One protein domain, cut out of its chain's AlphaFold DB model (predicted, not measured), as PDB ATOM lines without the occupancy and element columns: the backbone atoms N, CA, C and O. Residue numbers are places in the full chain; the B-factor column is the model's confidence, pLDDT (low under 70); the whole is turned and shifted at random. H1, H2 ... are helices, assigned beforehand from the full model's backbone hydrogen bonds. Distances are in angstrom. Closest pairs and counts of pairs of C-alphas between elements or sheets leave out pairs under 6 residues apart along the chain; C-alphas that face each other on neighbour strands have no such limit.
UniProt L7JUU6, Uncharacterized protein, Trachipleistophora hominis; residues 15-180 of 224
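What this domain is: This is residues 15 to 180 of the 224 residues of an uncharacterized protein of Trachipleistophora hominis (UniProt L7JUU6). A rod-shaped bundle of four long helices, H1, H3, H4 and H7, has the short H5 packed along its side on H1 and H4, while H2 lies across the end where H1, H4 and H7 finish. H6 sits at the other end beside the beginning of H7, and the short H8 touches no helix. The printed part has 166 residues with eight named helices, H1 to H8 in order, and no named strand; the class is all helix. The whole is compact, with a radius of gyration of the C-alphas of 17.3 A, and spans 61 by 29 by 26 A.

Where its parts are: H1, residues 15 to 40, begins at C-alpha 15 (-10.930, 19.053, -42.726) and is 37.5 A long. H2 holds residues 42 to 49. H3, residues 53 to 75, is 33.7 A long, and H4, residues 80 to 104, is 36.0 A long. H5 holds residues 112 to 120 and H6 residues 124 to 133. H7, residues 138 to 170, is the longest, 46.0 A, and ends at C-alpha 170 (14.990, 53.024, -42.563). H8 holds residues 177 to 180 and ends at C-alpha 180 (6.221, 61.567, -26.110).

How they stand to each other: In the bundle, H1 touches H7 at a shallow tilt of 10 degrees, the same way; their closest C-alphas, Val 32 and Thr 158, are 5.8 A apart. H7 touches H3 at 24 degrees, opposite ways, closest at Asp 163 and Gln 60, 5.6 A. H3 and H4 form a helical hairpin, with the C-alphas of Cys 69 and Thr 86 5.1 A apart. H1 and H3 are apart. H4 and H7 only just touch, with 3 pairs of C-alphas within 8 A, the closest Thr 97 and Leu 162 at 7.4 A. H5 touches H1, closest at Val 113 and Lys 27, 5.8 A, and forms a helical hairpin with H4, closest at Lys 118 and Leu 91, 6.1 A. H2 touches H4 at a steep tilt of 59 degrees, closest at Ala 44 and Ser 104, 4.3 A. H6 touches residues 140 to 144 of H7, closest at Gly 133 and Thr 141, 5.2 A. Every O i to N i+4 pair is within hydrogen-bond range in H2, H4, H5 and H6, against 21 of 22 in H1, 18 of 19 in H3 and 28 of 29 in H7; H8 is too short for such a pair.

The domain as a whole: The C-alphas farthest apart, Thr 136 and Leu 179, are 62.1 A apart. The printed part has no cut and no long link. Its mean pLDDT is 83.0, with values under 70 at residue 15, residues 77 to 78, 124 to 137 and 173 to 180.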
ATOM      1  N   GLY A  15     -11.619  18.830 -43.998       61.44
ATOM      2  CA  GLY A  15     -10.930  19.053 -42.726       61.44
ATOM      3  C   GLY A  15      -9.415  19.291 -42.846       61.44
ATOM      4  O   GLY A  15      -8.831  19.869 -41.932       61.44
ATOM      5  N   ARG A  16      -8.760  18.915 -43.962       73.88
ATOM      6  CA  ARG A  16      -7.361  19.301 -44.241       73.88
ATOM      7  C   ARG A  16      -7.223  20.786 -44.575       73.88
ATOM      8  O   ARG A  16      -6.305  21.428 -44.071       73.88
ATOM      9  N   LEU A  17      -8.136  21.337 -45.374       74.88
ATOM     10  CA  LEU A  17      -8.154  22.753 -45.750       74.88
ATOM     11  C   LEU A  17      -8.496  23.644 -44.544       74.88
ATOM     12  O   LEU A  17      -7.861  24.681 -44.333       74.88
ATOM     13  N   ASP A  18      -9.428  23.197 -43.700       79.06
ATOM     14  CA  ASP A  18      -9.783  23.892 -42.459       79.06
ATOM     15  C   ASP A  18      -8.628  23.850 -41.442       79.06
ATOM     16  O   ASP A  18      -8.262  24.880 -40.864       79.06
ATOM     17  N   ALA A  19      -7.973  22.691 -41.274       83.06
ATOM     18  CA  ALA A  19      -6.787  22.551 -40.428       83.06
ATOM     19  C   ALA A  19      -5.599  23.389 -40.932       83.06
ATOM     20  O   ALA A  19      -4.916  24.019 -40.120       83.06
ATOM     21  N   TYR A  20      -5.376  23.453 -42.248       83.75
ATOM     22  CA  TYR A  20      -4.384  24.320 -42.894       83.75
ATOM     23  C   TYR A  20      -4.638  25.799 -42.556       83.75
ATOM     24  O   TYR A  20      -3.759  26.478 -42.018       83.75
ATOM     25  N   SER A  21      -5.868  26.276 -42.781       83.56
ATOM     26  CA  SER A  21      -6.266  27.667 -42.528       83.56
ATOM     27  C   SER A  21      -6.170  28.048 -41.049       83.56
ATOM     28  O   SER A  21      -5.629  29.101 -40.697       83.56
ATOM     29  N   THR A  22      -6.629  27.156 -40.167       87.81
ATOM     30  CA  THR A  22      -6.571  27.325 -38.709       87.81
ATOM     31  C   THR A  22      -5.130  27.355 -38.208       87.81
ATOM     32  O   THR A  22      -4.773  28.218 -37.404       87.81
ATOM     33  N   THR A  23      -4.277  26.457 -38.710       88.31
ATOM     34  CA  THR A  23      -2.860  26.378 -38.326       88.31
ATOM     35  C   THR A  23      -2.113  27.643 -38.723       88.31
ATOM     36  O   THR A  23      -1.449  28.240 -37.871       88.31
ATOM     37  N   ILE A  24      -2.264  28.104 -39.972       86.94
ATOM     38  CA  ILE A  24      -1.626  29.344 -40.425       86.94
ATOM     39  C   ILE A  24      -2.172  30.537 -39.639       86.94
ATOM     40  O   ILE A  24      -1.379  31.269 -39.058       86.94
ATOM     41  N   SER A  25      -3.497  30.689 -39.518       87.38
ATOM     42  CA  SER A  25      -4.106  31.802 -38.768       87.38
ATOM     43  C   SER A  25      -3.584  31.875 -37.324       87.38
ATOM     44  O   SER A  25      -3.151  32.934 -36.877       87.38
ATOM     45  N   LYS A  26      -3.542  30.743 -36.603       91.06
ATOM     46  CA  LYS A  26      -3.035  30.674 -35.220       91.06
ATOM     47  C   LYS A  26      -1.547  31.016 -35.115       91.06
ATOM     48  O   LYS A  26      -1.122  31.596 -34.118       91.06
ATOM     49  N   LYS A  27      -0.742  30.643 -36.113       92.31
ATOM     50  CA  LYS A  27       0.695  30.941 -36.141       92.31
ATOM     51  C   LYS A  27       0.982  32.383 -36.579       92.31
ATOM     52  O   LYS A  27       1.900  32.978 -36.027       92.31
ATOM     53  N   LEU A  28       0.167  32.984 -37.451       90.31
ATOM     54  CA  LEU A  28       0.271  34.404 -37.814       90.31
ATOM     55  C   LEU A  28       0.031  35.337 -36.624       90.31
ATOM     56  O   LEU A  28       0.789  36.286 -36.471       90.31
ATOM     57  N   VAL A  29      -0.911  35.025 -35.722       91.31
ATOM     58  CA  VAL A  29      -1.090  35.789 -34.466       91.31
ATOM     59  C   VAL A  29       0.226  35.887 -33.681       91.31
ATOM     60  O   VAL A  29       0.605  36.970 -33.253       91.31
ATOM     61  N   LYS A  30       0.991  34.791 -33.578       92.50
ATOM     62  CA  LYS A  30       2.315  34.808 -32.931       92.50
ATOM     63  C   LYS A  30       3.372  35.592 -33.711       92.50
ATOM     64  O   LYS A  30       4.264  36.170 -33.103       92.50
ATOM     65  N   VAL A  31       3.270  35.662 -35.038       92.00
ATOM     66  CA  VAL A  31       4.138  36.537 -35.841       92.00
ATOM     67  C   VAL A  31       3.805  38.015 -35.609       92.00
ATOM     68  O   VAL A  31       4.735  38.808 -35.487       92.00
ATOM     69  N   VAL A  32       2.522  38.378 -35.491       90.69
ATOM     70  CA  VAL A  32       2.091  39.745 -35.139       90.69
ATOM     71  C   VAL A  32       2.620  40.135 -33.758       90.69
ATOM     72  O   VAL A  32       3.313  41.142 -33.661       90.69
ATOM     73  N   GLU A  33       2.414  39.304 -32.729       92.00
ATOM     74  CA  GLU A  33       2.944  39.538 -31.370       92.00
ATOM     75  C   GLU A  33       4.471  39.787 -31.373       92.00
ATOM     76  O   GLU A  33       4.963  40.713 -30.721       92.00
ATOM     77  N   ASN A  34       5.235  39.012 -32.156       92.50
ATOM     78  CA  ASN A  34       6.682  39.215 -32.311       92.50
ATOM     79  C   ASN A  34       7.014  40.563 -32.985       92.50
ATOM     80  O   ASN A  34       7.944  41.249 -32.563       92.50
ATOM     81  N   ILE A  35       6.272  40.960 -34.027       91.25
ATOM     82  CA  ILE A  35       6.482  42.232 -34.743       91.25
ATOM     83  C   ILE A  35       6.122  43.433 -33.857       91.25
ATOM     84  O   ILE A  35       6.878  44.404 -33.809       91.25
ATOM     85  N   GLU A  36       5.021  43.360 -33.112       90.06
ATOM     86  CA  GLU A  36       4.625  44.377 -32.132       90.06
ATOM     87  C   GLU A  36       5.668  44.511 -31.013       90.06
ATOM     88  O   GLU A  36       6.034  45.623 -30.629       90.06
ATOM     89  N   THR A  37       6.224  43.393 -30.539       90.69
ATOM     90  CA  THR A  37       7.308  43.390 -29.542       90.69
ATOM     91  C   THR A  37       8.573  44.072 -30.076       90.69
ATOM     92  O   THR A  37       9.198  44.848 -29.352       90.69
ATOM     93  N   MET A  38       8.926  43.866 -31.354       91.12
ATOM     94  CA  MET A  38      10.022  44.604 -32.001       91.12
ATOM     95  C   MET A  38       9.720  46.104 -32.141       91.12
ATOM     96  O   MET A  38      10.598  46.918 -31.874       91.12
ATOM     97  N   HIS A  39       8.494  46.495 -32.513       86.56
ATOM     98  CA  HIS A  39       8.088  47.910 -32.585       86.56
ATOM     99  C   HIS A  39       8.153  48.619 -31.229       86.56
ATOM    100  O   HIS A  39       8.493  49.802 -31.164       86.56
ATOM    101  N   ASN A  40       7.806  47.923 -30.151       85.69
ATOM    102  CA  ASN A  40       7.689  48.511 -28.817       85.69
ATOM    103  C   ASN A  40       9.005  48.492 -28.015       85.69
ATOM    104  O   ASN A  40       9.055  49.050 -26.919       85.69
ATOM    105  N   SER A  41      10.072  47.889 -28.549       86.69
ATOM    106  CA  SER A  41      11.381  47.784 -27.896       86.69
ATOM    107  C   SER A  41      12.429  48.664 -28.588       86.69
ATOM    108  O   SER A  41      12.815  48.424 -29.734       86.69
ATOM    109  N   ASN A  42      12.934  49.678 -27.877       83.44
ATOM    110  CA  ASN A  42      14.012  50.534 -28.382       83.44
ATOM    111  C   ASN A  42      15.297  49.729 -28.640       83.44
ATOM    112  O   ASN A  42      15.901  49.889 -29.700       83.44
ATOM    113  N   ASP A  43      15.658  48.810 -27.740       87.69
ATOM    114  CA  ASP A  43      16.812  47.913 -27.881       87.69
ATOM    115  C   ASP A  43      16.705  47.045 -29.146       87.69
ATOM    116  O   ASP A  43      17.685  46.869 -29.875       87.69
ATOM    117  N   ALA A  44      15.505  46.524 -29.439       90.44
ATOM    118  CA  ALA A  44      15.236  45.753 -30.651       90.44
ATOM    119  C   ALA A  44      15.435  46.611 -31.908       90.44
ATOM    120  O   ALA A  44      16.126  46.196 -32.839       90.44
ATOM    121  N   LEU A  45      14.876  47.824 -31.924       88.94
ATOM    122  CA  LEU A  45      15.025  48.766 -33.036       88.94
ATOM    123  C   LEU A  45      16.481  49.196 -33.241       88.94
ATOM    124  O   LEU A  45      16.920  49.324 -34.381       88.94
ATOM    125  N   GLU A  46      17.253  49.391 -32.170       88.06
ATOM    126  CA  GLU A  46      18.668  49.751 -32.270       88.06
ATOM    127  C   GLU A  46      19.512  48.608 -32.857       88.06
ATOM    128  O   GLU A  46      20.373  48.850 -33.705       88.06
ATOM    129  N   LYS A  47      19.234  47.351 -32.482       91.50
ATOM    130  CA  LYS A  47      19.857  46.169 -33.104       91.50
ATOM    131  C   LYS A  47      19.466  46.036 -34.576       91.50
ATOM    132  O   LYS A  47      20.332  45.842 -35.426       91.50
ATOM    133  N   LEU A  48      18.188  46.232 -34.900       91.81
ATOM    134  CA  LEU A  48      17.687  46.193 -36.277       91.81
ATOM    135  C   LEU A  48      18.259  47.317 -37.161       91.81
ATOM    136  O   LEU A  48      18.508  47.084 -38.339       91.81
ATOM    137  N   ARG A  49      18.549  48.506 -36.615       89.06
ATOM    138  CA  ARG A  49      19.257  49.590 -37.335       89.06
ATOM    139  C   ARG A  49      20.713  49.261 -37.675       89.06
ATOM    140  O   ARG A  49      21.241  49.812 -38.638       89.06
ATOM    141  N   LYS A  50      21.358  48.384 -36.897       90.31
ATOM    142  CA  LYS A  50      22.732  47.896 -37.140       90.31
ATOM    143  C   LYS A  50      22.784  46.783 -38.195       90.31
ATOM    144  O   LYS A  50      23.867  46.431 -38.655       90.31
ATOM    145  N   MET A  51      21.632  46.239 -38.590       91.06
ATOM    146  CA  MET A  51      21.509  45.291 -39.694       91.06
ATOM    147  C   MET A  51      21.748  45.984 -41.045       91.06
ATOM    148  O   MET A  51      21.526  47.186 -41.196       91.06
ATOM    149  N   ASP A  52      22.187  45.228 -42.054       89.56
ATOM    150  CA  ASP A  52      22.401  45.760 -43.403       89.56
ATOM    151  C   ASP A  52      21.131  46.440 -43.958       89.56
ATOM    152  O   ASP A  52      20.075  45.816 -44.124       89.56
ATOM    153  N   LYS A  53      21.259  47.729 -44.307       87.38
ATOM    154  CA  LYS A  53      20.157  48.543 -44.843       87.38
ATOM    155  C   LYS A  53      19.598  47.983 -46.156       87.38
ATOM    156  O   LYS A  53      18.426  48.228 -46.447       87.38
ATOM    157  N   ASN A  54      20.372  47.230 -46.945       90.00
ATOM    158  CA  ASN A  54      19.845  46.593 -48.157       90.00
ATOM    159  C   ASN A  54      18.868  45.465 -47.819       90.00
ATOM    160  O   ASN A  54      17.840  45.344 -48.478       90.00
ATOM    161  N   THR A  55      19.116  44.698 -46.759       89.25
ATOM    162  CA  THR A  55      18.199  43.654 -46.289       89.25
ATOM    163  C   THR A  55      16.859  44.245 -45.831       89.25
ATOM    164  O   THR A  55      15.809  43.725 -46.207       89.25
ATOM    165  N   ILE A  56      16.864  45.388 -45.129       89.75
ATOM    166  CA  ILE A  56      15.622  46.088 -44.740       89.75
ATOM    167  C   ILE A  56      14.885  46.661 -45.969       89.75
ATOM    168  O   ILE A  56      13.674  46.501 -46.097       89.75
ATOM    169  N   LYS A  57      15.598  47.259 -46.937       89.56
ATOM    170  CA  LYS A  57      14.996  47.723 -48.209       89.56
ATOM    171  C   LYS A  57      14.419  46.573 -49.044       89.56
ATOM    172  O   LYS A  57      13.366  46.720 -49.665       89.56
ATOM    173  N   ASN A  58      15.089  45.421 -49.044       89.25
ATOM    174  CA  ASN A  58      14.617  44.216 -49.718       89.25
ATOM    175  C   ASN A  58      13.315  43.694 -49.093       89.25
ATOM    176  O   ASN A  58      12.470  43.213 -49.842       89.25
ATOM    177  N   ALA A  59      13.107  43.861 -47.778       88.56
ATOM    178  CA  ALA A  59      11.837  43.540 -47.122       88.56
ATOM    179  C   ALA A  59      10.661  44.297 -47.751       88.56
ATOM    180  O   ALA A  59       9.691  43.678 -48.186       88.56
ATOM    181  N   GLN A  60      10.789  45.620 -47.889       88.56
ATOM    182  CA  GLN A  60       9.745  46.470 -48.470       88.56
ATOM    183  C   GLN A  60       9.486  46.130 -49.944       88.56
ATOM    184  O   GLN A  60       8.344  46.002 -50.387       88.56
ATOM    185  N   LYS A  61      10.556  45.923 -50.728       91.50
ATOM    186  CA  LYS A  61      10.440  45.508 -52.135       91.50
ATOM    187  C   LYS A  61       9.721  44.162 -52.271       91.50
ATOM    188  O   LYS A  61       8.889  43.995 -53.164       91.50
ATOM    189  N   LEU A  62      10.032  43.210 -51.395       91.56
ATOM    190  CA  LEU A  62       9.425  41.886 -51.389       91.56
ATOM    191  C   LEU A  62       7.962  41.934 -50.920       91.56
ATOM    192  O   LEU A  62       7.128  41.262 -51.519       91.56
ATOM    193  N   TYR A  63       7.627  42.777 -49.939       91.25
ATOM    194  CA  TYR A  63       6.248  43.024 -49.508       91.25
ATOM    195  C   TYR A  63       5.396  43.621 -50.638       91.25
ATOM    196  O   TYR A  63       4.336  43.084 -50.957       91.25
ATOM    197  N   ASN A  64       5.903  44.643 -51.333       91.69
ATOM    198  CA  ASN A  64       5.248  45.193 -52.523       91.69
ATOM    199  C   ASN A  64       5.062  44.125 -53.616       91.69
ATOM    200  O   ASN A  64       3.984  44.006 -54.193       91.69
ATOM    201  N   THR A  65       6.079  43.285 -53.846       92.88
ATOM    202  CA  THR A  65       5.997  42.160 -54.798       92.88
ATOM    203  C   THR A  65       4.920  41.149 -54.385       92.88
ATOM    204  O   THR A  65       4.147  40.699 -55.231       92.88
ATOM    205  N   PHE A  66       4.821  40.820 -53.091       92.06
ATOM    206  CA  PHE A  66       3.766  39.966 -52.546       92.06
ATOM    207  C   PHE A  66       2.376  40.570 -52.772       92.06
ATOM    208  O   PHE A  66       1.503  39.861 -53.263       92.06
ATOM    209  N   GLN A  67       2.180  41.865 -52.496       91.94
ATOM    210  CA  GLN A  67       0.900  42.549 -52.712       91.94
ATOM    211  C   GLN A  67       0.486  42.538 -54.193       91.94
ATOM    212  O   GLN A  67      -0.651  42.195 -54.519       91.94
ATOM    213  N   THR A  68       1.416  42.803 -55.119       92.44
ATOM    214  CA  THR A  68       1.158  42.658 -56.564       92.44
ATOM    215  C   THR A  68       0.746  41.226 -56.921       92.44
ATOM    216  O   THR A  68      -0.287  41.025 -57.562       92.44
ATOM    217  N   CYS A  69       1.482  40.215 -56.445       90.44
ATOM    218  CA  CYS A  69       1.163  38.809 -56.706       90.44
ATOM    219  C   CYS A  69      -0.194  38.391 -56.110       90.44
ATOM    220  O   CYS A  69      -0.951  37.670 -56.763       90.44
ATOM    221  N   ARG A  70      -0.525  38.876 -54.906       90.31
ATOM    222  CA  ARG A  70      -1.798  38.632 -54.215       90.31
ATOM    223  C   ARG A  70      -2.983  39.181 -55.001       90.31
ATOM    224  O   ARG A  70      -3.976  38.464 -55.152       90.31
ATOM    225  N   ASN A  71      -2.856  40.403 -55.520       90.19
ATOM    226  CA  ASN A  71      -3.868  41.050 -56.352       90.19
ATOM    227  C   ASN A  71      -4.042  40.319 -57.690       90.19
ATOM    228  O   ASN A  71      -5.166  40.009 -58.077       90.19
ATOM    229  N   GLU A  72      -2.944  39.949 -58.359       89.31
ATOM    230  CA  GLU A  72      -2.999  39.121 -59.571       89.31
ATOM    231  C   GLU A  72      -3.670  37.758 -59.308       89.31
ATOM    232  O   GLU A  72      -4.492  37.313 -60.107       89.31
ATOM    233  N   PHE A  73      -3.391  37.105 -58.173       85.31
ATOM    234  CA  PHE A  73      -4.062  35.857 -57.791       85.31
ATOM    235  C   PHE A  73      -5.561  36.056 -57.504       85.31
ATOM    236  O   PHE A  73      -6.368  35.250 -57.972       85.31
ATOM    237  N   ALA A  74      -5.946  37.127 -56.798       84.56
ATOM    238  CA  ALA A  74      -7.346  37.456 -56.511       84.56
ATOM    239  C   ALA A  74      -8.169  37.609 -57.802       84.56
ATOM    240  O   ALA A  74      -9.199  36.944 -57.963       84.56
ATOM    241  N   SER A  75      -7.653  38.424 -58.727       84.88
ATOM    242  CA  SER A  75      -8.259  38.727 -60.027       84.88
ATOM    243  C   SER A  75      -8.194  37.566 -61.024       84.88
ATOM    244  O   SER A  75      -8.977  37.533 -61.969       84.88
ATOM    245  N   SER A  76      -7.286  36.600 -60.841       78.12
ATOM    246  CA  SER A  76      -7.209  35.422 -61.712       78.12
ATOM    247  C   SER A  76      -8.433  34.510 -61.559       78.12
ATOM    248  O   SER A  76      -8.977  34.336 -60.465       78.12
ATOM    249  N   SER A  77      -8.803  33.805 -62.627       66.75
ATOM    250  CA  SER A  77      -9.788  32.710 -62.601       66.75
ATOM    251  C   SER A  77      -9.291  31.441 -61.883       66.75
ATOM    252  O   SER A  77      -9.944  30.408 -61.950       66.75
ATOM    253  N   GLY A  78      -8.165  31.516 -61.161       60.69
ATOM    254  CA  GLY A  78      -7.530  30.381 -60.494       60.69
ATOM    255  C   GLY A  78      -6.223  29.945 -61.155       60.69
ATOM    256  O   GLY A  78      -5.997  28.756 -61.348       60.69
ATOM    257  N   ASP A  79      -5.354  30.893 -61.521       72.69
ATOM    258  CA  ASP A  79      -4.059  30.537 -62.105       72.69
ATOM    259  C   ASP A  79      -3.114  29.972 -61.028       72.69
ATOM    260  O   ASP A  79      -2.631  30.685 -60.139       72.69
ATOM    261  N   LEU A  80      -2.806  28.677 -61.142       74.00
ATOM    262  CA  LEU A  80      -1.832  27.969 -60.313       74.00
ATOM    263  C   LEU A  80      -0.451  28.652 -60.315       74.00
ATOM    264  O   LEU A  80       0.235  28.656 -59.292       74.00
ATOM    265  N   LYS A  81      -0.040  29.276 -61.426       79.31
ATOM    266  CA  LYS A  81       1.212  30.040 -61.517       79.31
ATOM    267  C   LYS A  81       1.164  31.289 -60.632       79.31
ATOM    268  O   LYS A  81       2.136  31.572 -59.929       79.31
ATOM    269  N   CYS A  82       0.032  31.996 -60.607       80.00
ATOM    270  CA  CYS A  82      -0.194  33.119 -59.696       80.00
ATOM    271  C   CYS A  82      -0.186  32.670 -58.230       80.00
ATOM    272  O   CYS A  82       0.479  33.316 -57.417       80.00
ATOM    273  N   TYR A  83      -0.830  31.544 -57.899       79.06
ATOM    274  CA  TYR A  83      -0.761  30.956 -56.555       79.06
ATOM    275  C   TYR A  83       0.688  30.648 -56.141       79.06
ATOM    276  O   TYR A  83       1.155  31.154 -55.121       79.06
ATOM    277  N   ILE A  84       1.427  29.879 -56.955       81.94
ATOM    278  CA  ILE A  84       2.808  29.460 -56.654       81.94
ATOM    279  C   ILE A  84       3.715  30.677 -56.434       81.94
ATOM    280  O   ILE A  84       4.478  30.705 -55.469       81.94
ATOM    281  N   ARG A  85       3.614  31.704 -57.288       85.75
ATOM    282  CA  ARG A  85       4.397  32.941 -57.155       85.75
ATOM    283  C   ARG A  85       4.037  33.715 -55.879       85.75
ATOM    284  O   ARG A  85       4.939  34.192 -55.192       85.75
ATOM    285  N   THR A  86       2.753  33.803 -55.529       86.69
ATOM    286  CA  THR A  86       2.303  34.482 -54.298       86.69
ATOM    287  C   THR A  86       2.799  33.755 -53.048       86.69
ATOM    288  O   THR A  86       3.319  34.389 -52.132       86.69
ATOM    289  N   VAL A  87       2.731  32.418 -53.034       85.50
ATOM    290  CA  VAL A  87       3.252  31.594 -51.930       85.50
ATOM    291  C   VAL A  87       4.781  31.639 -51.846       85.50
ATOM    292  O   VAL A  87       5.321  31.635 -50.744       85.50
ATOM    293  N   ALA A  88       5.504  31.749 -52.965       87.56
ATOM    294  CA  ALA A  88       6.949  31.975 -52.930       87.56
ATOM    295  C   ALA A  88       7.292  33.296 -52.212       87.56
ATOM    296  O   ALA A  88       8.058  33.285 -51.250       87.56
ATOM    297  N   CYS A  89       6.635  34.401 -52.586       87.38
ATOM    298  CA  CYS A  89       6.832  35.701 -51.934       87.38
ATOM    299  C   CYS A  89       6.458  35.662 -50.438       87.38
ATOM    300  O   CYS A  89       7.185  36.195 -49.601       87.38
ATOM    301  N   ALA A  90       5.360  34.979 -50.091       87.50
ATOM    302  CA  ALA A  90       4.945  34.735 -48.709       87.50
ATOM    303  C   ALA A  90       6.025  34.011 -47.890       87.50
ATOM    304  O   ALA A  90       6.364  34.430 -46.785       87.50
ATOM    305  N   LEU A  91       6.585  32.927 -48.435       89.69
ATOM    306  CA  LEU A  91       7.627  32.136 -47.782       89.69
ATOM    307  C   LEU A  91       8.906  32.943 -47.551       89.69
ATOM    308  O   LEU A  91       9.518  32.814 -46.490       89.69
ATOM    309  N   ASP A  92       9.301  33.769 -48.516       90.50
ATOM    310  CA  ASP A  92      10.491  34.611 -48.401       90.50
ATOM    311  C   ASP A  92      10.293  35.722 -47.357       90.50
ATOM    312  O   ASP A  92      11.186  35.954 -46.539       90.50
ATOM    313  N   LEU A  93       9.094  36.312 -47.270       89.94
ATOM    314  CA  LEU A  93       8.737  37.265 -46.210       89.94
ATOM    315  C   LEU A  93       8.699  36.610 -44.821       89.94
ATOM    316  O   LEU A  93       9.206  37.188 -43.861       89.94
ATOM    317  N   VAL A  94       8.189  35.380 -44.699       91.06
ATOM    318  CA  VAL A  94       8.229  34.604 -43.442       91.06
ATOM    319  C   VAL A  94       9.675  34.300 -43.018       91.06
ATOM    320  O   VAL A  94      10.005  34.462 -41.841       91.06
ATOM    321  N   ASN A  95      10.560  33.921 -43.952       91.75
ATOM    322  CA  ASN A  95      11.989  33.722 -43.660       91.75
ATOM    323  C   ASN A  95      12.651  35.027 -43.177       91.75
ATOM    324  O   ASN A  95      13.400  35.015 -42.200       91.75
ATOM    325  N   LEU A  96      12.355  36.149 -43.836       91.12
ATOM    326  CA  LEU A  96      12.909  37.458 -43.497       91.12
ATOM    327  C   LEU A  96      12.395  37.975 -42.146       91.12
ATOM    328  O   LEU A  96      13.170  38.498 -41.351       91.12
ATOM    329  N   THR A  97      11.119  37.740 -41.832       91.75
ATOM    330  CA  THR A  97      10.560  38.033 -40.502       91.75
ATOM    331  C   THR A  97      11.300  37.249 -39.419       91.75
ATOM    332  O   THR A  97      11.688  37.827 -38.408       91.75
ATOM    333  N   LYS A  98      11.570  35.951 -39.646       94.12
ATOM    334  CA  LYS A  98      12.361  35.118 -38.724       94.12
ATOM    335  C   LYS A  98      13.761  35.702 -38.495       94.12
ATOM    336  O   LYS A  98      14.231  35.732 -37.359       94.12
ATOM    337  N   GLN A  99      14.416  36.183 -39.554       93.19
ATOM    338  CA  GLN A  99      15.734  36.822 -39.468       93.19
ATOM    339  C   GLN A  99      15.697  38.110 -38.631       93.19
ATOM    340  O   GLN A  99      16.513  38.259 -37.726       93.19
ATOM    341  N   LEU A 100      14.735  39.004 -38.876       91.94
ATOM    342  CA  LEU A 100      14.569  40.255 -38.120       91.94
ATOM    343  C   LEU A 100      14.281  39.983 -36.632       91.94
ATOM    344  O   LEU A 100      14.898  40.571 -35.744       91.94
ATOM    345  N   VAL A 101      13.418  39.011 -36.345       93.19
ATOM    346  CA  VAL A 101      13.123  38.561 -34.976       93.19
ATOM    347  C   VAL A 101      14.344  37.935 -34.289       93.19
ATOM    348  O   VAL A 101      14.533  38.111 -33.091       93.19
ATOM    349  N   THR A 102      15.223  37.269 -35.041       93.31
ATOM    350  CA  THR A 102      16.489  36.743 -34.503       93.31
ATOM    351  C   THR A 102      17.467  37.879 -34.172       93.31
ATOM    352  O   THR A 102      18.054  37.882 -33.097       93.31
ATOM    353  N   VAL A 103      17.614  38.870 -35.062       93.50
ATOM    354  CA  VAL A 103      18.546  40.010 -34.898       93.50
ATOM    355  C   VAL A 103      18.099  40.998 -33.815       93.50
ATOM    356  O   VAL A 103      18.932  41.616 -33.160       93.50
ATOM    357  N   SER A 104      16.793  41.155 -33.604       90.94
ATOM    358  CA  SER A 104      16.258  42.013 -32.537       90.94
ATOM    359  C   SER A 104      16.458  41.448 -31.126       90.94
ATOM    360  O   SER A 104      16.377  42.211 -30.163       90.94
ATOM    361  N   GLU A 105      16.741  40.145 -30.996       91.81
ATOM    362  CA  GLU A 105      16.970  39.446 -29.721       91.81
ATOM    363  C   GLU A 105      15.855  39.693 -28.681       91.81
ATOM    364  O   GLU A 105      16.108  39.812 -27.477       91.81
ATOM    365  N   ILE A 106      14.606  39.804 -29.144       89.75
ATOM    366  CA  ILE A 106      13.441  39.901 -28.261       89.75
ATOM    367  C   ILE A 106      13.229  38.578 -27.506       89.75
ATOM    368  O   ILE A 106      13.446  37.488 -28.039       89.75
ATOM    369  N   LYS A 107      12.850  38.678 -26.228       86.81
ATOM    370  CA  LYS A 107      12.720  37.523 -25.325       86.81
ATOM    371  C   LYS A 107      11.452  36.715 -25.607       86.81
ATOM    372  O   LYS A 107      10.505  37.218 -26.202       86.81
ATOM    373  N   ASP A 108      11.461  35.465 -25.147       84.38
ATOM    374  CA  ASP A 108      10.298  34.565 -25.088       84.38
ATOM    375  C   ASP A 108       9.630  34.240 -26.443       84.38
ATOM    376  O   ASP A 108       8.471  33.826 -26.504       84.38
ATOM    377  N   VAL A 109      10.381  34.355 -27.544       86.69
ATOM    378  CA  VAL A 109       9.889  34.050 -28.895       86.69
ATOM    379  C   VAL A 109       9.994  32.566 -29.262       86.69
ATOM    380  O   VAL A 109      11.081  31.991 -29.349       86.69
ATOM    381  N   ASP A 110       8.858  31.982 -29.651       86.94
ATOM    382  CA  ASP A 110       8.794  30.695 -30.354       86.94
ATOM    383  C   ASP A 110       9.202  30.845 -31.838       86.94
ATOM    384  O   ASP A 110       8.372  31.067 -32.725       86.94
ATOM    385  N   LEU A 111      10.494  30.673 -32.140       89.62
ATOM    386  CA  LEU A 111      10.992  30.670 -33.525       89.62
ATOM    387  C   LEU A 111      10.468  29.490 -34.370       89.62
ATOM    388  O   LEU A 111      10.554  29.555 -35.602       89.62
ATOM    389  N   THR A 112       9.887  28.442 -33.765       91.12
ATOM    390  CA  THR A 112       9.299  27.319 -34.520       91.12
ATOM    391  C   THR A 112       8.035  27.737 -35.272       91.12
ATOM    392  O   THR A 112       7.678  27.105 -36.265       91.12
ATOM    393  N   VAL A 113       7.387  28.843 -34.872       90.44
ATOM    394  CA  VAL A 113       6.248  29.456 -35.581       90.44
ATOM    395  C   VAL A 113       6.542  29.633 -37.074       90.44
ATOM    396  O   VAL A 113       5.725  29.243 -37.909       90.44
ATOM    397  N   TYR A 114       7.721  30.157 -37.408       91.75
ATOM    398  CA  TYR A 114       8.138  30.426 -38.787       91.75
ATOM    399  C   TYR A 114       8.381  29.141 -39.587       91.75
ATOM    400  O   TYR A 114       8.040  29.072 -40.769       91.75
ATOM    401  N   ASP A 115       8.916  28.100 -38.946       89.75
ATOM    402  CA  ASP A 115       9.154  26.803 -39.585       89.75
ATOM    403  C   ASP A 115       7.840  26.032 -39.799       89.75
ATOM    404  O   ASP A 115       7.639  25.422 -40.853       89.75
ATOM    405  N   VAL A 116       6.892  26.131 -38.860       87.94
ATOM    406  CA  VAL A 116       5.528  25.605 -39.028       87.94
ATOM    407  C   VAL A 116       4.817  26.323 -40.176       87.94
ATOM    408  O   VAL A 116       4.323  25.654 -41.077       87.94
ATOM    409  N   LEU A 117       4.841  27.660 -40.233       86.69
ATOM    410  CA  LEU A 117       4.280  28.409 -41.368       86.69
ATOM    411  C   LEU A 117       4.898  27.960 -42.701       86.69
ATOM    412  O   LEU A 117       4.180  27.647 -43.649       86.69
ATOM    413  N   LYS A 118       6.230  27.852 -42.758       87.62
ATOM    414  CA  LYS A 118       6.978  27.424 -43.948       87.62
ATOM    415  C   LYS A 118       6.657  25.998 -44.393       87.62
ATOM    416  O   LYS A 118       6.616  25.746 -45.595       87.62
ATOM    417  N   THR A 119       6.447  25.069 -43.463       86.12
ATOM    418  CA  THR A 119       6.037  23.695 -43.796       86.12
ATOM    419  C   THR A 119       4.572  23.633 -44.220       86.12
ATOM    420  O   THR A 119       4.283  22.983 -45.220       86.12
ATOM    421  N   THR A 120       3.669  24.364 -43.553       84.12
ATOM    422  CA  THR A 120       2.240  24.396 -43.907       84.12
ATOM    423  C   THR A 120       2.009  25.027 -45.284       84.12
ATOM    424  O   THR A 120       1.401  24.385 -46.131       84.12
ATOM    425  N   PHE A 121       2.592  26.195 -45.592       80.62
ATOM    426  CA  PHE A 121       2.524  26.804 -46.938       80.62
ATOM    427  C   PHE A 121       3.118  25.923 -48.057       80.62
ATOM    428  O   PHE A 121       2.829  26.131 -49.235       80.62
ATOM    429  N   ARG A 122       3.960  24.941 -47.709       82.38
ATOM    430  CA  ARG A 122       4.548  23.963 -48.638       82.38
ATOM    431  C   ARG A 122       3.793  22.629 -48.674       82.38
ATOM    432  O   ARG A 122       4.300  21.691 -49.294       82.38
ATOM    433  N   ASP A 123       2.620  22.516 -48.043       76.94
ATOM    434  CA  ASP A 123       1.850  21.272 -48.048       76.94
ATOM    435  C   ASP A 123       1.370  20.928 -49.466       76.94
ATOM    436  O   ASP A 123       0.426  21.496 -50.025       76.94
ATOM    437  N   LYS A 124       2.045  19.934 -50.046       69.00
ATOM    438  CA  LYS A 124       1.773  19.423 -51.386       69.00
ATOM    439  C   LYS A 124       0.385  18.792 -51.501       69.00
ATOM    440  O   LYS A 124      -0.118  18.725 -52.613       69.00
ATOM    441  N   LYS A 125      -0.238  18.342 -50.401       69.25
ATOM    442  CA  LYS A 125      -1.579  17.725 -50.409       69.25
ATOM    443  C   LYS A 125      -2.683  18.763 -50.619       69.25
ATOM    444  O   LYS A 125      -3.603  18.514 -51.388       69.25
ATOM    445  N   VAL A 126      -2.539  19.936 -50.009       67.12
ATOM    446  CA  VAL A 126      -3.452  21.079 -50.182       67.12
ATOM    447  C   VAL A 126      -3.340  21.633 -51.609       67.12
ATOM    448  O   VAL A 126      -4.336  21.789 -52.308       67.12
ATOM    449  N   LEU A 127      -2.109  21.808 -52.101       65.94
ATOM    450  CA  LEU A 127      -1.816  22.145 -53.502       65.94
ATOM    451  C   LEU A 127      -2.410  21.145 -54.511       65.94
ATOM    452  O   LEU A 127      -2.883  21.521 -55.583       65.94
ATOM    453  N   ALA A 128      -2.356  19.864 -54.165       65.00
ATOM    454  CA  ALA A 128      -2.844  18.767 -54.979       65.00
ATOM    455  C   ALA A 128      -4.377  18.736 -55.097       65.00
ATOM    456  O   ALA A 128      -4.893  18.548 -56.197       65.00
ATOM    457  N   GLU A 129      -5.101  18.963 -53.997       64.00
ATOM    458  CA  GLU A 129      -6.568  19.080 -53.995       64.00
ATOM    459  C   GLU A 129      -7.047  20.174 -54.961       64.00
ATOM    460  O   GLU A 129      -7.968  19.946 -55.743       64.00
ATOM    461  N   TYR A 130      -6.361  21.321 -54.989       65.38
ATOM    462  CA  TYR A 130      -6.655  22.403 -55.930       65.38
ATOM    463  C   TYR A 130      -6.452  22.005 -57.394       65.38
ATOM    464  O   TYR A 130      -7.318  22.250 -58.231       65.38
ATOM    465  N   CYS A 131      -5.332  21.343 -57.701       63.69
ATOM    466  CA  CYS A 131      -5.037  20.883 -59.060       63.69
ATOM    467  C   CYS A 131      -6.044  19.830 -59.552       63.69
ATOM    468  O   CYS A 131      -6.345  19.791 -60.741       63.69
ATOM    469  N   ALA A 132      -6.565  18.990 -58.650       60.03
ATOM    470  CA  ALA A 132      -7.588  17.998 -58.968       60.03
ATOM    471  C   ALA A 132      -8.993  18.614 -59.133       60.03
ATOM    472  O   ALA A 132      -9.759  18.152 -59.973       60.03
ATOM    473  N   GLY A 133      -9.327  19.663 -58.370       58.00
ATOM    474  CA  GLY A 133     -10.650  20.301 -58.402       58.00
ATOM    475  C   GLY A 133     -10.992  20.993 -59.726       58.00
ATOM    476  O   GLY A 133     -12.138  20.904 -60.172       58.00
ATOM    477  N   MET A 134      -9.997  21.600 -60.393       54.28
ATOM    478  CA  MET A 134     -10.182  22.444 -61.591       54.28
ATOM    479  C   MET A 134     -10.847  21.760 -62.803       54.28
ATOM    480  O   MET A 134     -11.181  22.451 -63.762       54.28
ATOM    481  N   GLY A 135     -11.019  20.433 -62.799       52.88
ATOM    482  CA  GLY A 135     -11.662  19.694 -63.892       52.88
ATOM    483  C   GLY A 135     -13.014  19.051 -63.567       52.88
ATOM    484  O   GLY A 135     -13.647  18.539 -64.488       52.88
ATOM    485  N   THR A 136     -13.443  19.004 -62.298       58.25
ATOM    486  CA  THR A 136     -14.568  18.131 -61.891       58.25
ATOM    487  C   THR A 136     -15.486  18.671 -60.795       58.25
ATOM    488  O   THR A 136     -16.550  18.092 -60.596       58.25
ATOM    489  N   ASP A 137     -15.094  19.705 -60.041       69.12
ATOM    490  CA  ASP A 137     -15.867  20.162 -58.876       69.12
ATOM    491  C   ASP A 137     -15.683  21.670 -58.624       69.12
ATOM    492  O   ASP A 137     -14.673  22.124 -58.068       69.12
ATOM    493  N   GLU A 138     -16.664  22.462 -59.066       72.38
ATOM    494  CA  GLU A 138     -16.650  23.925 -58.932       72.38
ATOM    495  C   GLU A 138     -16.770  24.380 -57.470       72.38
ATOM    496  O   GLU A 138     -16.112  25.343 -57.071       72.38
ATOM    497  N   GLU A 139     -17.546  23.668 -56.643       75.75
ATOM    498  CA  GLU A 139     -17.757  24.012 -55.234       75.75
ATOM    499  C   GLU A 139     -16.465  23.835 -54.428       75.75
ATOM    500  O   GLU A 139     -16.023  24.766 -53.748       75.75
ATOM    501  N   LYS A 140     -15.786  22.688 -54.570       72.81
ATOM    502  CA  LYS A 140     -14.484  22.445 -53.924       72.81
ATOM    503  C   LYS A 140     -13.419  23.429 -54.401       72.81
ATOM    504  O   LYS A 140     -12.640  23.926 -53.586       72.81
ATOM    505  N   THR A 141     -13.404  23.756 -55.694       72.56
ATOM    506  CA  THR A 141     -12.464  24.736 -56.265       72.56
ATOM    507  C   THR A 141     -12.716  26.144 -55.711       72.56
ATOM    508  O   THR A 141     -11.770  26.841 -55.332       72.56
ATOM    509  N   SER A 142     -13.984  26.542 -55.577       77.94
ATOM    510  CA  SER A 142     -14.398  27.814 -54.973       77.94
ATOM    511  C   SER A 142     -14.061  27.889 -53.477       77.94
ATOM    512  O   SER A 142     -13.447  28.864 -53.026       77.94
ATOM    513  N   LYS A 143     -14.358  26.827 -52.710       78.81
ATOM    514  CA  LYS A 143     -14.012  26.706 -51.283       78.81
ATOM    515  C   LYS A 143     -12.499  26.806 -51.073       78.81
ATOM    516  O   LYS A 143     -12.052  27.590 -50.237       78.81
ATOM    517  N   PHE A 144     -11.700  26.105 -51.884       77.31
ATOM    518  CA  PHE A 144     -10.240  26.230 -51.864       77.31
ATOM    519  C   PHE A 144      -9.777  27.666 -52.140       77.31
ATOM    520  O   PHE A 144      -9.037  28.231 -51.329       77.31
ATOM    521  N   LYS A 145     -10.220  28.276 -53.254       78.00
ATOM    522  CA  LYS A 145      -9.800  29.635 -53.646       78.00
ATOM    523  C   LYS A 145     -10.134  30.650 -52.550       78.00
ATOM    524  O   LYS A 145      -9.306  31.514 -52.254       78.00
ATOM    525  N   THR A 146     -11.307  30.525 -51.933       83.88
ATOM    526  CA  THR A 146     -11.780  31.400 -50.851       83.88
ATOM    527  C   THR A 146     -10.929  31.244 -49.590       83.88
ATOM    528  O   THR A 146     -10.407  32.236 -49.078       83.88
ATOM    529  N   THR A 147     -10.700  30.011 -49.125       83.38
ATOM    530  CA  THR A 147      -9.884  29.756 -47.928       83.38
ATOM    531  C   THR A 147      -8.436  30.205 -48.115       83.38
ATOM    532  O   THR A 147      -7.885  30.882 -47.248       83.38
ATOM    533  N   VAL A 148      -7.820  29.891 -49.259       81.38
ATOM    534  CA  VAL A 148      -6.460  30.345 -49.580       81.38
ATOM    535  C   VAL A 148      -6.379  31.865 -49.669       81.38
ATOM    536  O   VAL A 148      -5.435  32.443 -49.137       81.38
ATOM    537  N   SER A 149      -7.364  32.516 -50.295       84.75
ATOM    538  CA  SER A 149      -7.435  33.980 -50.359       84.75
ATOM    539  C   SER A 149      -7.429  34.584 -48.954       84.75
ATOM    540  O   SER A 149      -6.526  35.355 -48.643       84.75
ATOM    541  N   SER A 150      -8.322  34.127 -48.069       88.06
ATOM    542  CA  SER A 150      -8.388  34.592 -46.675       88.06
ATOM    543  C   SER A 150      -7.083  34.363 -45.897       88.06
ATOM    544  O   SER A 150      -6.664  35.221 -45.120       88.06
ATOM    545  N   VAL A 151      -6.402  33.233 -46.114       87.75
ATOM    546  CA  VAL A 151      -5.089  32.958 -45.503       87.75
ATOM    547  C   VAL A 151      -4.018  33.940 -45.994       87.75
ATOM    548  O   VAL A 151      -3.211  34.413 -45.193       87.75
ATOM    549  N   LEU A 152      -4.004  34.255 -47.291       87.38
ATOM    550  CA  LEU A 152      -3.058  35.209 -47.868       87.38
ATOM    551  C   LEU A 152      -3.371  36.659 -47.466       87.38
ATOM    552  O   LEU A 152      -2.438  37.440 -47.312       87.38
ATOM    553  N   ASP A 153      -4.639  37.008 -47.238       90.12
ATOM    554  CA  ASP A 153      -5.044  38.335 -46.753       90.12
ATOM    555  C   ASP A 153      -4.550  38.578 -45.321       90.12
ATOM    556  O   ASP A 153      -3.830  39.545 -45.080       90.12
ATOM    557  N   LYS A 154      -4.793  37.633 -44.400       89.25
ATOM    558  CA  LYS A 154      -4.255  37.684 -43.021       89.25
ATOM    559  C   LYS A 154      -2.727  37.732 -42.982       89.25
ATOM    560  O   LYS A 154      -2.130  38.367 -42.111       89.25
ATOM    561  N   LEU A 155      -2.072  37.038 -43.916       89.12
ATOM    562  CA  LEU A 155      -0.626  37.140 -44.078       89.12
ATOM    563  C   LEU A 155      -0.236  38.551 -44.548       89.12
ATOM    564  O   LEU A 155       0.694  39.123 -43.993       89.12
ATOM    565  N   GLY A 156      -0.946  39.126 -45.520       87.44
ATOM    566  CA  GLY A 156      -0.733  40.500 -45.981       87.44
ATOM    567  C   GLY A 156      -0.867  41.532 -44.860       87.44
ATOM    568  O   GLY A 156       0.006  42.382 -44.722       87.44
ATOM    569  N   GLU A 157      -1.887  41.408 -44.008       88.31
ATOM    570  CA  GLU A 157      -2.070  42.226 -42.799       88.31
ATOM    571  C   GLU A 157      -0.884  42.084 -41.826       88.31
ATOM    572  O   GLU A 157      -0.310  43.080 -41.384       88.31
ATOM    573  N   THR A 158      -0.457  40.845 -41.554       85.25
ATOM    574  CA  THR A 158       0.708  40.546 -40.697       85.25
ATOM    575  C   THR A 158       1.995  41.163 -41.255       85.25
ATOM    576  O   THR A 158       2.811  41.711 -40.516       85.25
ATOM    577  N   LEU A 159       2.187  41.094 -42.574       86.62
ATOM    578  CA  LEU A 159       3.375  41.606 -43.255       86.62
ATOM    579  C   LEU A 159       3.326  43.124 -43.486       86.62
ATOM    580  O   LEU A 159       4.379  43.743 -43.606       86.62
ATOM    581  N   CYS A 160       2.147  43.746 -43.447       87.81
ATOM    582  CA  CYS A 160       2.005  45.200 -43.394       87.81
ATOM    583  C   CYS A 160       2.651  45.765 -42.117       87.81
ATOM    584  O   CYS A 160       3.415  46.727 -42.178       87.81
ATOM    585  N   GLN A 161       2.455  45.107 -40.965       85.62
ATOM    586  CA  GLN A 161       3.125  45.487 -39.711       85.62
ATOM    587  C   GLN A 161       4.658  45.383 -39.811       85.62
ATOM    588  O   GLN A 161       5.381  46.196 -39.225       85.62
ATOM    589  N   LEU A 162       5.157  44.412 -40.588       89.06
ATOM    590  CA  LEU A 162       6.582  44.250 -40.880       89.06
ATOM    591  C   LEU A 162       7.120  45.353 -41.799       89.06
ATOM    592  O   LEU A 162       8.209  45.865 -41.553       89.06
ATOM    593  N   ASP A 163       6.378  45.737 -42.838       88.94
ATOM    594  CA  ASP A 163       6.763  46.846 -43.718       88.94
ATOM    595  C   ASP A 163       6.799  48.173 -42.948       88.94
ATOM    596  O   ASP A 163       7.783  48.907 -43.034       88.94
ATOM    597  N   MET A 164       5.816  48.420 -42.075       86.31
ATOM    598  CA  MET A 164       5.819  49.566 -41.158       86.31
ATOM    599  C   MET A 164       7.025  49.554 -40.204       86.31
ATOM    600  O   MET A 164       7.597  50.612 -39.924       86.31
ATOM    601  N   LEU A 165       7.462  48.379 -39.728       88.38
ATOM    602  CA  LEU A 165       8.697  48.239 -38.940       88.38
ATOM    603  C   LEU A 165       9.931  48.596 -39.778       88.38
ATOM    604  O   LEU A 165      10.773  49.381 -39.341       88.38
ATOM    605  N   CYS A 166      10.019  48.071 -41.002       89.25
ATOM    606  CA  CYS A 166      11.121  48.337 -41.928       89.25
ATOM    607  C   CYS A 166      11.202  49.824 -42.306       89.25
ATOM    608  O   CYS A 166      12.286  50.407 -42.277       89.25
ATOM    609  N   PHE A 167      10.062  50.463 -42.575       85.50
ATOM    610  CA  PHE A 167       9.959  51.897 -42.828       85.50
ATOM    611  C   PHE A 167      10.414  52.721 -41.613       85.50
ATOM    612  O   PHE A 167      11.181  53.674 -41.765       85.50
ATOM    613  N   ARG A 168      10.014  52.330 -40.394       84.31
ATOM    614  CA  ARG A 168      10.446  52.978 -39.145       84.31
ATOM    615  C   ARG A 168      11.956  52.872 -38.911       84.31
ATOM    616  O   ARG A 168      12.568  53.847 -38.479       84.31
ATOM    617  N   ILE A 169      12.557  51.722 -39.225       86.44
ATOM    618  CA  ILE A 169      14.011  51.504 -39.154       86.44
ATOM    619  C   ILE A 169      14.741  52.364 -40.195       86.44
ATOM    620  O   ILE A 169      15.698  53.049 -39.852       86.44
ATOM    621  N   LEU A 170      14.295  52.354 -41.455       85.19
ATOM    622  CA  LEU A 170      14.990  53.024 -42.563       85.19
ATOM    623  C   LEU A 170      14.971  54.552 -42.489       85.19
ATOM    624  O   LEU A 170      15.922  55.178 -42.955       85.19
ATOM    625  N   ASN A 171      13.915  55.131 -41.916       81.06
ATOM    626  CA  ASN A 171      13.771  56.575 -41.717       81.06
ATOM    627  C   ASN A 171      14.230  57.027 -40.319       81.06
ATOM    628  O   ASN A 171      13.920  58.141 -39.907       81.06
ATOM    629  N   ASP A 172      14.897  56.146 -39.562       73.50
ATOM    630  CA  ASP A 172      15.369  56.385 -38.195       73.50
ATOM    631  C   ASP A 172      14.295  56.974 -37.251       73.50
ATOM    632  O   ASP A 172      14.592  57.665 -36.280       73.50
ATOM    633  N   MET A 173      13.024  56.615 -37.476       66.19
ATOM    634  CA  MET A 173      11.879  57.115 -36.713       66.19
ATOM    635  C   MET A 173      11.854  56.519 -35.301       66.19
ATOM    636  O   MET A 173      11.247  55.476 -35.017       66.19
ATOM    637  N   VAL A 174      12.530  57.199 -34.378       56.91
ATOM    638  CA  VAL A 174      12.390  56.959 -32.945       56.91
ATOM    639  C   VAL A 174      11.051  57.549 -32.496       56.91
ATOM    640  O   VAL A 174      10.943  58.735 -32.205       56.91
ATOM    641  N   VAL A 175      10.019  56.705 -32.396       55.44
ATOM    642  CA  VAL A 175       8.917  56.965 -31.459       55.44
ATOM    643  C   VAL A 175       9.507  56.778 -30.066       55.44
ATOM    644  O   VAL A 175       9.414  55.702 -29.477       55.44
ATOM    645  N   ASP A 176      10.216  57.797 -29.588       58.12
ATOM    646  CA  ASP A 176      10.716  57.815 -28.226       58.12
ATOM    647  C   ASP A 176       9.497  57.985 -27.312       58.12
ATOM    648  O   ASP A 176       8.923  59.065 -27.158       58.12
ATOM    649  N   VAL A 177       9.055  56.860 -26.750       54.12
ATOM    650  CA  VAL A 177       7.912  56.788 -25.837       54.12
ATOM    651  C   VAL A 177       8.158  57.649 -24.594       54.12
ATOM    652  O   VAL A 177       7.204  58.166 -24.013       54.12
ATOM    653  N   CYS A 178       9.415  57.852 -24.197       51.50
ATOM    654  CA  CYS A 178       9.789  58.731 -23.101       51.50
ATOM    655  C   CYS A 178       9.734  60.210 -23.516       51.50
ATOM    656  O   CYS A 178       9.187  61.003 -22.754       51.50
ATOM    657  N   LEU A 179      10.164  60.574 -24.729       57.78
ATOM    658  CA  LEU A 179       9.973  61.922 -25.292       57.78
ATOM    659  C   LEU A 179       8.482  62.274 -25.425       57.78
ATOM    660  O   LEU A 179       8.049  63.328 -24.966       57.78
ATOM    661  N   LEU A 180       7.669  61.369 -25.979       59.09
ATOM    662  CA  LEU A 180       6.221  61.567 -26.110       59.09
ATOM    663  C   LEU A 180       5.520  61.656 -24.749       59.09
ATOM    664  O   LEU A 180       4.653  62.508 -24.570       59.09
TER     665      LEU A 180